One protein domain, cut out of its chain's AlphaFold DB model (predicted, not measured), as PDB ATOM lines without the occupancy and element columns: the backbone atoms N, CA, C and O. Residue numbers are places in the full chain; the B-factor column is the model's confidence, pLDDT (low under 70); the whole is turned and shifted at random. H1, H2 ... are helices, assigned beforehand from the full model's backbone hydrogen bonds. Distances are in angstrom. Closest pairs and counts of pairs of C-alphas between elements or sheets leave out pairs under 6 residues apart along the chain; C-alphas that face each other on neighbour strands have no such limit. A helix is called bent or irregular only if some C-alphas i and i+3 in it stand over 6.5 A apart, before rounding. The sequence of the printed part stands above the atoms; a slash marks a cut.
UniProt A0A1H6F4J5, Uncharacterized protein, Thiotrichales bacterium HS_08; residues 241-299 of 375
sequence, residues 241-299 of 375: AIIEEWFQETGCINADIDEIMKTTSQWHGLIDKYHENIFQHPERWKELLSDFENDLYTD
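What this domain is: This is residues 241 to 299 of the 375 residues of an uncharacterized protein of Thiotrichales bacterium HS_08 (UniProt A0A1H6F4J5). Four short helices gather into a small cluster: H3 and H4 make a V joined at its point by a tight link, H2 lies beside H4 so that the centres of H2, H3 and H4 make a triangle, and H1 lies at one end, close to H2 and H3 but not clearly touching them. H4, the longest helix, slants past H2 and H3, and its last turn with residues 297 to 299 reaches the end of the cluster opposite H1 and the link after it. The printed part has 59 residues, with four named helices in the order H1, H2, H3, H4 and no named strand, and its class is all helix. The whole is compact, with a radius of gyration of the C-alphas of 10.3 A, and the C-alphas span 31 by 21 by 17 A along their three main axes.

Where its parts are: The printed part begins with H1, residues 241 to 249, whose first C-alpha, that of Ala 241, is at (158.720, 221.503, 186.502) and whose length from first to last C-alpha is 12.2 A. After residues 250 to 256 comes H2, residues 257 to 264, 10.1 A from first to last C-alpha. Residues 265 to 267 lie between it and H3, residues 268 to 278, which is 15.3 A long by the same measure. The C-alpha of His 268, where H3 begins, is at (168.048, 231.867, 184.802). After residues 279 to 281 comes H4, residues 282 to 296, 19.4 A from first to last C-alpha, ending with C-alpha 296 at (165.330, 243.060, 192.902). H4 is irregular: C-alphas 283 and 286 are 8.1 A apart, against about 5 A in a regular helix, and its line is a rough one. Residues 297 to 299 follow H4.

How they stand to each other: H1 touches no helix. H1 and H2 are close but not clearly touching, and their closest C-alphas, those of Glu 244 and Ile 257, are 6.3 A apart. Their lines are about perpendicular, at 77 degrees. H1 and H3 are close but not clearly touching too, with the C-alphas of Phe 247 and His 275 closest at 7.8 A. These two run the same way at a shallow tilt of 20 degrees. H1 and H4 are only just apart, with a closest distance between C-alphas of 8.4 A. H2 and H3 touch only at the corner by their link, and only just, with 3 pairs of C-alphas within 8 A. The closest are those of Thr 264 and Leu 270, 5.2 A apart, and the two helices run opposite ways at a steep tilt of 66 degrees. H2 and H4 only just touch, with 3 pairs of C-alphas within 8 A, and H4 does so with residues 289 to 293 alone. Their closest C-alphas, those of Thr 263 and Glu 293, are 6.3 A apart, and they run the same way at a shallow tilt of 30 degrees. H3 and H4 touch with 6 pairs of C-alphas within 8 A, the closest being those of Ile 278 and Trp 285 at 5.8 A. They run opposite ways at a steep tilt of 51 degrees. In H1, H2 and H3 each O i to N i+4 pair is within hydrogen-bond range; in H4 it is 9 of 11.

The domain as a whole: The two C-alphas farthest apart are those of Ile 253 and Asp 299, 31.2 A. The printed part has no cut. The links from H2 to H3 and from H3 to H4 are tight, the link from H1 to H2 is short, and no link is long. The mean pLDDT of the printed part is 91.6, and no printed residue is under 70 in this predicted model.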
ATOM      1  N   ALA A 241     158.367 222.820 185.965       89.94
ATOM      2  CA  ALA A 241     158.720 221.503 186.502       89.94
ATOM      3  C   ALA A 241     160.215 221.352 186.849       89.94
ATOM      4  O   ALA A 241     160.557 220.598 187.750       89.94
ATOM      5  N   ILE A 242     161.102 222.067 186.146       91.50
ATOM      6  CA  ILE A 242     162.551 222.037 186.395       91.50
ATOM      7  C   ILE A 242     162.926 222.957 187.560       91.50
ATOM      8  O   ILE A 242     163.839 222.635 188.310       91.50
ATOM      9  N   ILE A 243     162.228 224.087 187.718       92.81
ATOM     10  CA  ILE A 243     162.375 224.953 188.897       92.81
ATOM     11  C   ILE A 243     161.916 224.178 190.134       92.81
ATOM     12  O   ILE A 243     162.660 224.064 191.095       92.81
ATOM     13  N   GLU A 244     160.730 223.578 190.074       91.06
ATOM     14  CA  GLU A 244     160.177 222.763 191.154       91.06
ATOM     15  C   GLU A 244     161.112 221.617 191.556       91.06
ATOM     16  O   GLU A 244     161.439 221.488 192.730       91.06
ATOM     17  N   GLU A 245     161.602 220.839 190.583       87.25
ATOM     18  CA  GLU A 245     162.580 219.774 190.830       87.25
ATOM     19  C   GLU A 245     163.835 220.309 191.522       87.25
ATOM     20  O   GLU A 245     164.252 219.755 192.534       87.25
ATOM     21  N   TRP A 246     164.408 221.404 191.021       89.31
ATOM     22  CA  TRP A 246     165.646 221.939 191.578       89.31
ATOM     23  C   TRP A 246     165.467 222.436 193.017       89.31
ATOM     24  O   TRP A 246     166.287 222.133 193.876       89.31
ATOM     25  N   PHE A 247     164.376 223.142 193.314       89.38
ATOM     26  CA  PHE A 247     164.113 223.641 194.666       89.38
ATOM     27  C   PHE A 247     163.795 222.509 195.652       89.38
ATOM     28  O   PHE A 247     164.222 222.567 196.806       89.38
ATOM     29  N   GLN A 248     163.102 221.458 195.206       86.06
ATOM     30  CA  GLN A 248     162.880 220.255 196.013       86.06
ATOM     31  C   GLN A 248     164.201 219.546 196.341       86.06
ATOM     32  O   GLN A 248     164.426 219.196 197.499       86.06
ATOM     33  N   GLU A 249     165.091 219.380 195.358       84.75
ATOM     34  CA  GLU A 249     166.422 218.782 195.550       84.75
ATOM     35  C   GLU A 249     167.295 219.579 196.529       84.75
ATOM     36  O   GLU A 249     168.033 218.987 197.312       84.75
ATOM     37  N   THR A 250     167.170 220.908 196.535       83.69
ATOM     38  CA  THR A 250     167.870 221.799 197.477       83.69
ATOM     39  C   THR A 250     167.319 221.714 198.908       83.69
ATOM     40  O   THR A 250     167.928 222.229 199.841       83.69
ATOM     41  N   GLY A 251     166.186 221.037 199.120       82.31
ATOM     42  CA  GLY A 251     165.565 220.864 200.435       82.31
ATOM     43  C   GLY A 251     164.426 221.843 200.728       82.31
ATOM     44  O   GLY A 251     163.872 221.822 201.828       82.31
ATOM     45  N   CYS A 252     164.006 222.660 199.757       84.88
ATOM     46  CA  CYS A 252     162.834 223.531 199.876       84.88
ATOM     47  C   CYS A 252     161.530 222.740 199.650       84.88
ATOM     48  O   CYS A 252     160.739 223.051 198.763       84.88
ATOM     49  N   ILE A 253     161.302 221.698 200.457       78.62
ATOM     50  CA  ILE A 253     160.229 220.699 200.263       78.62
ATOM     51  C   ILE A 253     158.828 221.339 200.227       78.62
ATOM     52  O   ILE A 253     157.962 220.889 199.484       78.62
ATOM     53  N   ASN A 254     158.622 222.413 200.995       83.38
ATOM     54  CA  ASN A 254     157.341 223.119 201.108       83.38
ATOM     55  C   ASN A 254     157.328 224.466 200.362       83.38
ATOM     56  O   ASN A 254     156.558 225.355 200.727       83.38
ATOM     57  N   ALA A 255     158.226 224.667 199.393       87.88
ATOM     58  CA  ALA A 255     158.268 225.912 198.639       87.88
ATOM     59  C   ALA A 255     157.030 226.095 197.761       87.88
ATOM     60  O   ALA A 255     156.653 225.208 196.995       87.88
ATOM     61  N   ASP A 256     156.441 227.289 197.829       93.38
ATOM     62  CA  ASP A 256     155.426 227.708 196.873       93.38
ATOM     63  C   ASP A 256     156.119 228.151 195.578       93.38
ATOM     64  O   ASP A 256     156.674 229.247 195.467       93.38
ATOM     65  N   ILE A 257     156.099 227.265 194.583       93.56
ATOM     66  CA  ILE A 257     156.706 227.522 193.276       93.56
ATOM     67  C   ILE A 257     155.988 228.656 192.531       93.56
ATOM     68  O   ILE A 257     156.635 229.356 191.754       93.56
ATOM     69  N   ASP A 258     154.691 228.885 192.764       94.38
ATOM     70  CA  ASP A 258     153.992 230.036 192.183       94.38
ATOM     71  C   ASP A 258     154.496 231.349 192.776       94.38
ATOM     72  O   ASP A 258     154.693 232.312 192.036       94.38
ATOM     73  N   GLU A 259     154.730 231.391 194.089       95.00
ATOM     74  CA  GLU A 259     155.301 232.560 194.768       95.00
ATOM     75  C   GLU A 259     156.712 232.856 194.234       95.00
ATOM     76  O   GLU A 259     156.991 233.978 193.815       95.00
ATOM     77  N   ILE A 260     157.564 231.833 194.116       94.62
ATOM     78  CA  ILE A 260     158.922 231.980 193.566       94.62
ATOM     79  C   ILE A 260     158.883 232.461 192.112       94.62
ATOM     80  O   ILE A 260     159.561 233.424 191.757       94.62
ATOM     81  N   MET A 261     158.062 231.833 191.264       94.50
ATOM     82  CA  MET A 261     157.958 232.205 189.852       94.50
ATOM     83  C   MET A 261     157.339 233.588 189.641       94.50
ATOM     84  O   MET A 261     157.630 234.209 188.625       94.50
ATOM     85  N   LYS A 262     156.521 234.113 190.557       94.06
ATOM     86  CA  LYS A 262     156.062 235.510 190.467       94.06
ATOM     87  C   LYS A 262     157.224 236.496 190.599       94.06
ATOM     88  O   LYS A 262     157.234 237.501 189.895       94.06
ATOM     89  N   THR A 263     158.208 236.183 191.439       94.19
ATOM     90  CA  THR A 263     159.369 237.047 191.696       94.19
ATOM     91  C   THR A 263     160.500 236.834 190.692       94.19
ATOM     92  O   THR A 263     161.139 237.790 190.262       94.19
ATOM     93  N   THR A 264     160.773 235.589 190.296       95.06
ATOM     94  CA  THR A 264     161.894 235.272 189.394       95.06
ATOM     95  C   THR A 264     161.482 235.139 187.930       95.06
ATOM     96  O   THR A 264     162.345 235.077 187.050       95.06
ATOM     97  N   SER A 265     160.177 235.027 187.651       93.81
ATOM     98  CA  SER A 265     159.654 234.494 186.387       93.81
ATOM     99  C   SER A 265     160.414 233.211 186.017       93.81
ATOM    100  O   SER A 265     160.600 232.318 186.849       93.81
ATOM    101  N   GLN A 266     160.880 233.107 184.779       94.00
ATOM    102  CA  GLN A 266     161.605 231.960 184.241       94.00
ATOM    103  C   GLN A 266     163.055 232.315 183.859       94.00
ATOM    104  O   GLN A 266     163.686 231.602 183.066       94.00
ATOM    105  N   TRP A 267     163.585 233.414 184.406       97.06
ATOM    106  CA  TRP A 267     164.918 233.932 184.100       97.06
ATOM    107  C   TRP A 267     165.996 233.194 184.879       97.06
ATOM    108  O   TRP A 267     165.992 233.187 186.108       97.06
ATOM    109  N   HIS A 268     166.962 232.611 184.168       96.56
ATOM    110  CA  HIS A 268     168.048 231.867 184.802       96.56
ATOM    111  C   HIS A 268     168.805 232.697 185.839       96.56
ATOM    112  O   HIS A 268     169.017 232.206 186.936       96.56
ATOM    113  N   GLY A 269     169.174 233.939 185.514       95.69
ATOM    114  CA  GLY A 269     169.948 234.794 186.415       95.69
ATOM    115  C   GLY A 269     169.202 235.123 187.711       95.69
ATOM    116  O   GLY A 269     169.822 235.176 188.768       95.69
ATOM    117  N   LEU A 270     167.873 235.277 187.659       96.56
ATOM    118  CA  LEU A 270     167.066 235.501 188.862       96.56
ATOM    119  C   LEU A 270     166.911 234.227 189.686       96.56
ATOM    120  O   LEU A 270     167.099 234.265 190.898       96.56
ATOM    121  N   ILE A 271     166.603 233.105 189.031       96.06
ATOM    122  CA  ILE A 271     166.446 231.811 189.700       96.06
ATOM    123  C   ILE A 271     167.767 231.398 190.355       96.06
ATOM    124  O   ILE A 271     167.763 230.989 191.508       96.06
ATOM    125  N   ASP A 272     168.892 231.528 189.651       94.38
ATOM    126  CA  ASP A 272     170.202 231.134 190.166       94.38
ATOM    127  C   ASP A 272     170.664 232.022 191.328       94.38
ATOM    128  O   ASP A 272     171.125 231.494 192.342       94.38
ATOM    129  N   LYS A 273     170.469 233.347 191.227       94.06
ATOM    130  CA  LYS A 273     170.785 234.291 192.310       94.06
ATOM    131  C   LYS A 273     169.906 234.056 193.540       94.06
ATOM    132  O   LYS A 273     170.393 234.080 194.664       94.06
ATOM    133  N   TYR A 274     168.612 233.804 193.355       95.38
ATOM    134  CA  TYR A 274     167.741 233.469 194.478       95.38
ATOM    135  C   TYR A 274     168.100 232.099 195.082       95.38
ATOM    136  O   TYR A 274     168.171 231.960 196.301       95.38
ATOM    137  N   HIS A 275     168.423 231.110 194.246       92.88
ATOM    138  CA  HIS A 275     168.902 229.805 194.698       92.88
ATOM    139  C   HIS A 275     170.197 229.917 195.523       92.88
ATOM    140  O   HIS A 275     170.368 229.209 196.512       92.88
ATOM    141  N   GLU A 276     171.108 230.824 195.162       91.38
ATOM    142  CA  GLU A 276     172.305 231.127 195.957       91.38
ATOM    143  C   GLU A 276     171.966 231.593 197.381       91.38
ATOM    144  O   GLU A 276     172.581 231.113 198.332       91.38
ATOM    145  N   ASN A 277     170.946 232.442 197.543       91.50
ATOM    146  CA  ASN A 277     170.532 232.941 198.857       91.50
ATOM    147  C   ASN A 277     169.980 231.836 199.768       91.50
ATOM    148  O   ASN A 277     170.179 231.887 200.980       91.50
ATOM    149  N   ILE A 278     169.284 230.845 199.201       91.19
ATOM    150  CA  ILE A 278     168.580 229.815 199.983       91.19
ATOM    151  C   ILE A 278     169.374 228.520 200.154       91.19
ATOM    152  O   ILE A 278     169.031 227.735 201.025       91.19
ATOM    153  N   PHE A 279     170.419 228.276 199.358       85.12
ATOM    154  CA  PHE A 279     171.114 226.981 199.321       85.12
ATOM    155  C   PHE A 279     171.613 226.499 200.696       85.12
ATOM    156  O   PHE A 279     171.603 225.302 200.968       85.12
ATOM    157  N   GLN A 280     172.030 227.416 201.576       84.94
ATOM    158  CA  GLN A 280     172.488 227.086 202.937       84.94
ATOM    159  C   GLN A 280     171.348 226.987 203.964       84.94
ATOM    160  O   GLN A 280     171.522 226.362 205.008       84.94
ATOM    161  N   HIS A 281     170.205 227.616 203.682       88.12
ATOM    162  CA  HIS A 281     169.057 227.742 204.585       88.12
ATOM    163  C   HIS A 281     167.731 227.538 203.827       88.12
ATOM    164  O   HIS A 281     166.900 228.455 203.770       88.12
ATOM    165  N   PRO A 282     167.516 226.365 203.200       88.88
ATOM    166  CA  PRO A 282     166.354 226.110 202.348       88.88
ATOM    167  C   PRO A 282     165.019 226.203 203.102       88.88
ATOM    168  O   PRO A 282     163.980 226.490 202.503       88.88
ATOM    169  N   GLU A 283     165.028 226.010 204.421       87.88
ATOM    170  CA  GLU A 283     163.876 226.173 205.307       87.88
ATOM    171  C   GLU A 283     163.388 227.626 205.410       87.88
ATOM    172  O   GLU A 283     162.212 227.859 205.691       87.88
ATOM    173  N   ARG A 284     164.264 228.603 205.136       91.81
ATOM    174  CA  ARG A 284     163.967 230.044 205.179       91.81
ATOM    175  C   ARG A 284     163.588 230.624 203.818       91.81
ATOM    176  O   ARG A 284     163.553 231.844 203.674       91.81
ATOM    177  N   TRP A 285     163.284 229.780 202.826       94.00
ATOM    178  CA  TRP A 285     163.022 230.209 201.447       94.00
ATOM    179  C   TRP A 285     162.054 231.403 201.370       94.00
ATOM    180  O   TRP A 285     162.338 232.370 200.680       94.00
ATOM    181  N   LYS A 286     160.953 231.397 202.132       95.12
ATOM    182  CA  LYS A 286     159.931 232.450 202.040       95.12
ATOM    183  C   LYS A 286     160.419 233.817 202.522       95.12
ATOM    184  O   LYS A 286     160.142 234.829 201.888       95.12
ATOM    185  N   GLU A 287     161.144 233.842 203.637       94.88
ATOM    186  CA  GLU A 287     161.756 235.064 204.171       94.88
ATOM    187  C   GLU A 287     162.784 235.611 203.171       94.88
ATOM    188  O   GLU A 287     162.712 236.768 202.762       94.88
ATOM    189  N   LEU A 288     163.664 234.732 202.684       95.62
ATOM    190  CA  LEU A 288     164.714 235.080 201.729       95.62
ATOM    191  C   LEU A 288     164.163 235.493 200.357       95.62
ATOM    192  O   LEU A 288     164.802 236.281 199.663       95.62
ATOM    193  N   LEU A 289     162.988 234.994 199.960       96.12
ATOM    194  CA  LEU A 289     162.291 235.425 198.748       96.12
ATOM    195  C   LEU A 289     161.805 236.866 198.880       96.12
ATOM    196  O   LEU A 289     161.959 237.638 197.939       96.12
ATOM    197  N   SER A 290     161.257 237.233 200.043       95.00
ATOM    198  CA  SER A 290     160.822 238.606 200.312       95.00
ATOM    199  C   SER A 290     162.007 239.575 200.305       95.00
ATOM    200  O   SER A 290     161.912 240.654 199.722       95.00
ATOM    201  N   ASP A 291     163.132 239.194 200.913       95.25
ATOM    202  CA  ASP A 291     164.355 240.005 200.895       95.25
ATOM    203  C   ASP A 291     164.920 240.133 199.477       95.25
ATOM    204  O   ASP A 291     165.302 241.222 199.041       95.25
ATOM    205  N   PHE A 292     164.923 239.028 198.728       95.94
ATOM    206  CA  PHE A 292     165.342 239.007 197.331       95.94
ATOM    207  C   PHE A 292     164.455 239.894 196.454       95.94
ATOM    208  O   PHE A 292     164.971 240.617 195.604       95.94
ATOM    209  N   GLU A 293     163.138 239.874 196.659       94.75
ATOM    210  CA  GLU A 293     162.201 240.736 195.946       94.75
ATOM    211  C   GLU A 293     162.497 242.217 196.223       94.75
ATOM    212  O   GLU A 293     162.594 243.016 195.293       94.75
ATOM    213  N   ASN A 294     162.740 242.585 197.482       92.25
ATOM    214  CA  ASN A 294     163.113 243.954 197.840       92.25
ATOM    215  C   ASN A 294     164.429 244.394 197.158       92.25
ATOM    216  O   ASN A 294     164.495 245.488 196.587       92.25
ATOM    217  N   ASP A 295     165.461 243.538 197.140       92.81
ATOM    218  CA  ASP A 295     166.721 243.801 196.414       92.81
ATOM    219  C   ASP A 295     166.509 243.911 194.894       92.81
ATOM    220  O   ASP A 295     167.129 244.735 194.211       92.81
ATOM    221  N   LEU A 296     165.620 243.088 194.333       92.50
ATOM    222  CA  LEU A 296     165.330 243.060 192.902       92.50
ATOM    223  C   LEU A 296     164.863 244.431 192.395       92.50
ATOM    224  O   LEU A 296     165.329 244.860 191.335       92.50
ATOM    225  N   TYR A 297     164.027 245.118 193.180       91.75
ATOM    226  CA  TYR A 297     163.387 246.391 192.830       91.75
ATOM    227  C   TYR A 297     164.067 247.644 193.413       91.75
ATOM    228  O   TYR A 297     163.570 248.749 193.192       91.75
ATOM    229  N   THR A 298     165.200 247.511 194.112       91.06
ATOM    230  CA  THR A 298     165.913 248.661 194.707       91.06
ATOM    231  C   THR A 298     166.617 249.533 193.653       91.06
ATOM    232  O   THR A 298     166.457 250.750 193.660       91.06
ATOM    233  N   ASP A 299     167.358 248.934 192.711       91.00
ATOM    234  CA  ASP A 299     167.992 249.641 191.581       91.00
ATOM    235  C   ASP A 299     167.380 249.182 190.252       91.00
ATOM    236  O   ASP A 299     167.932 248.358 189.516       91.00
TER     237      ASP A 299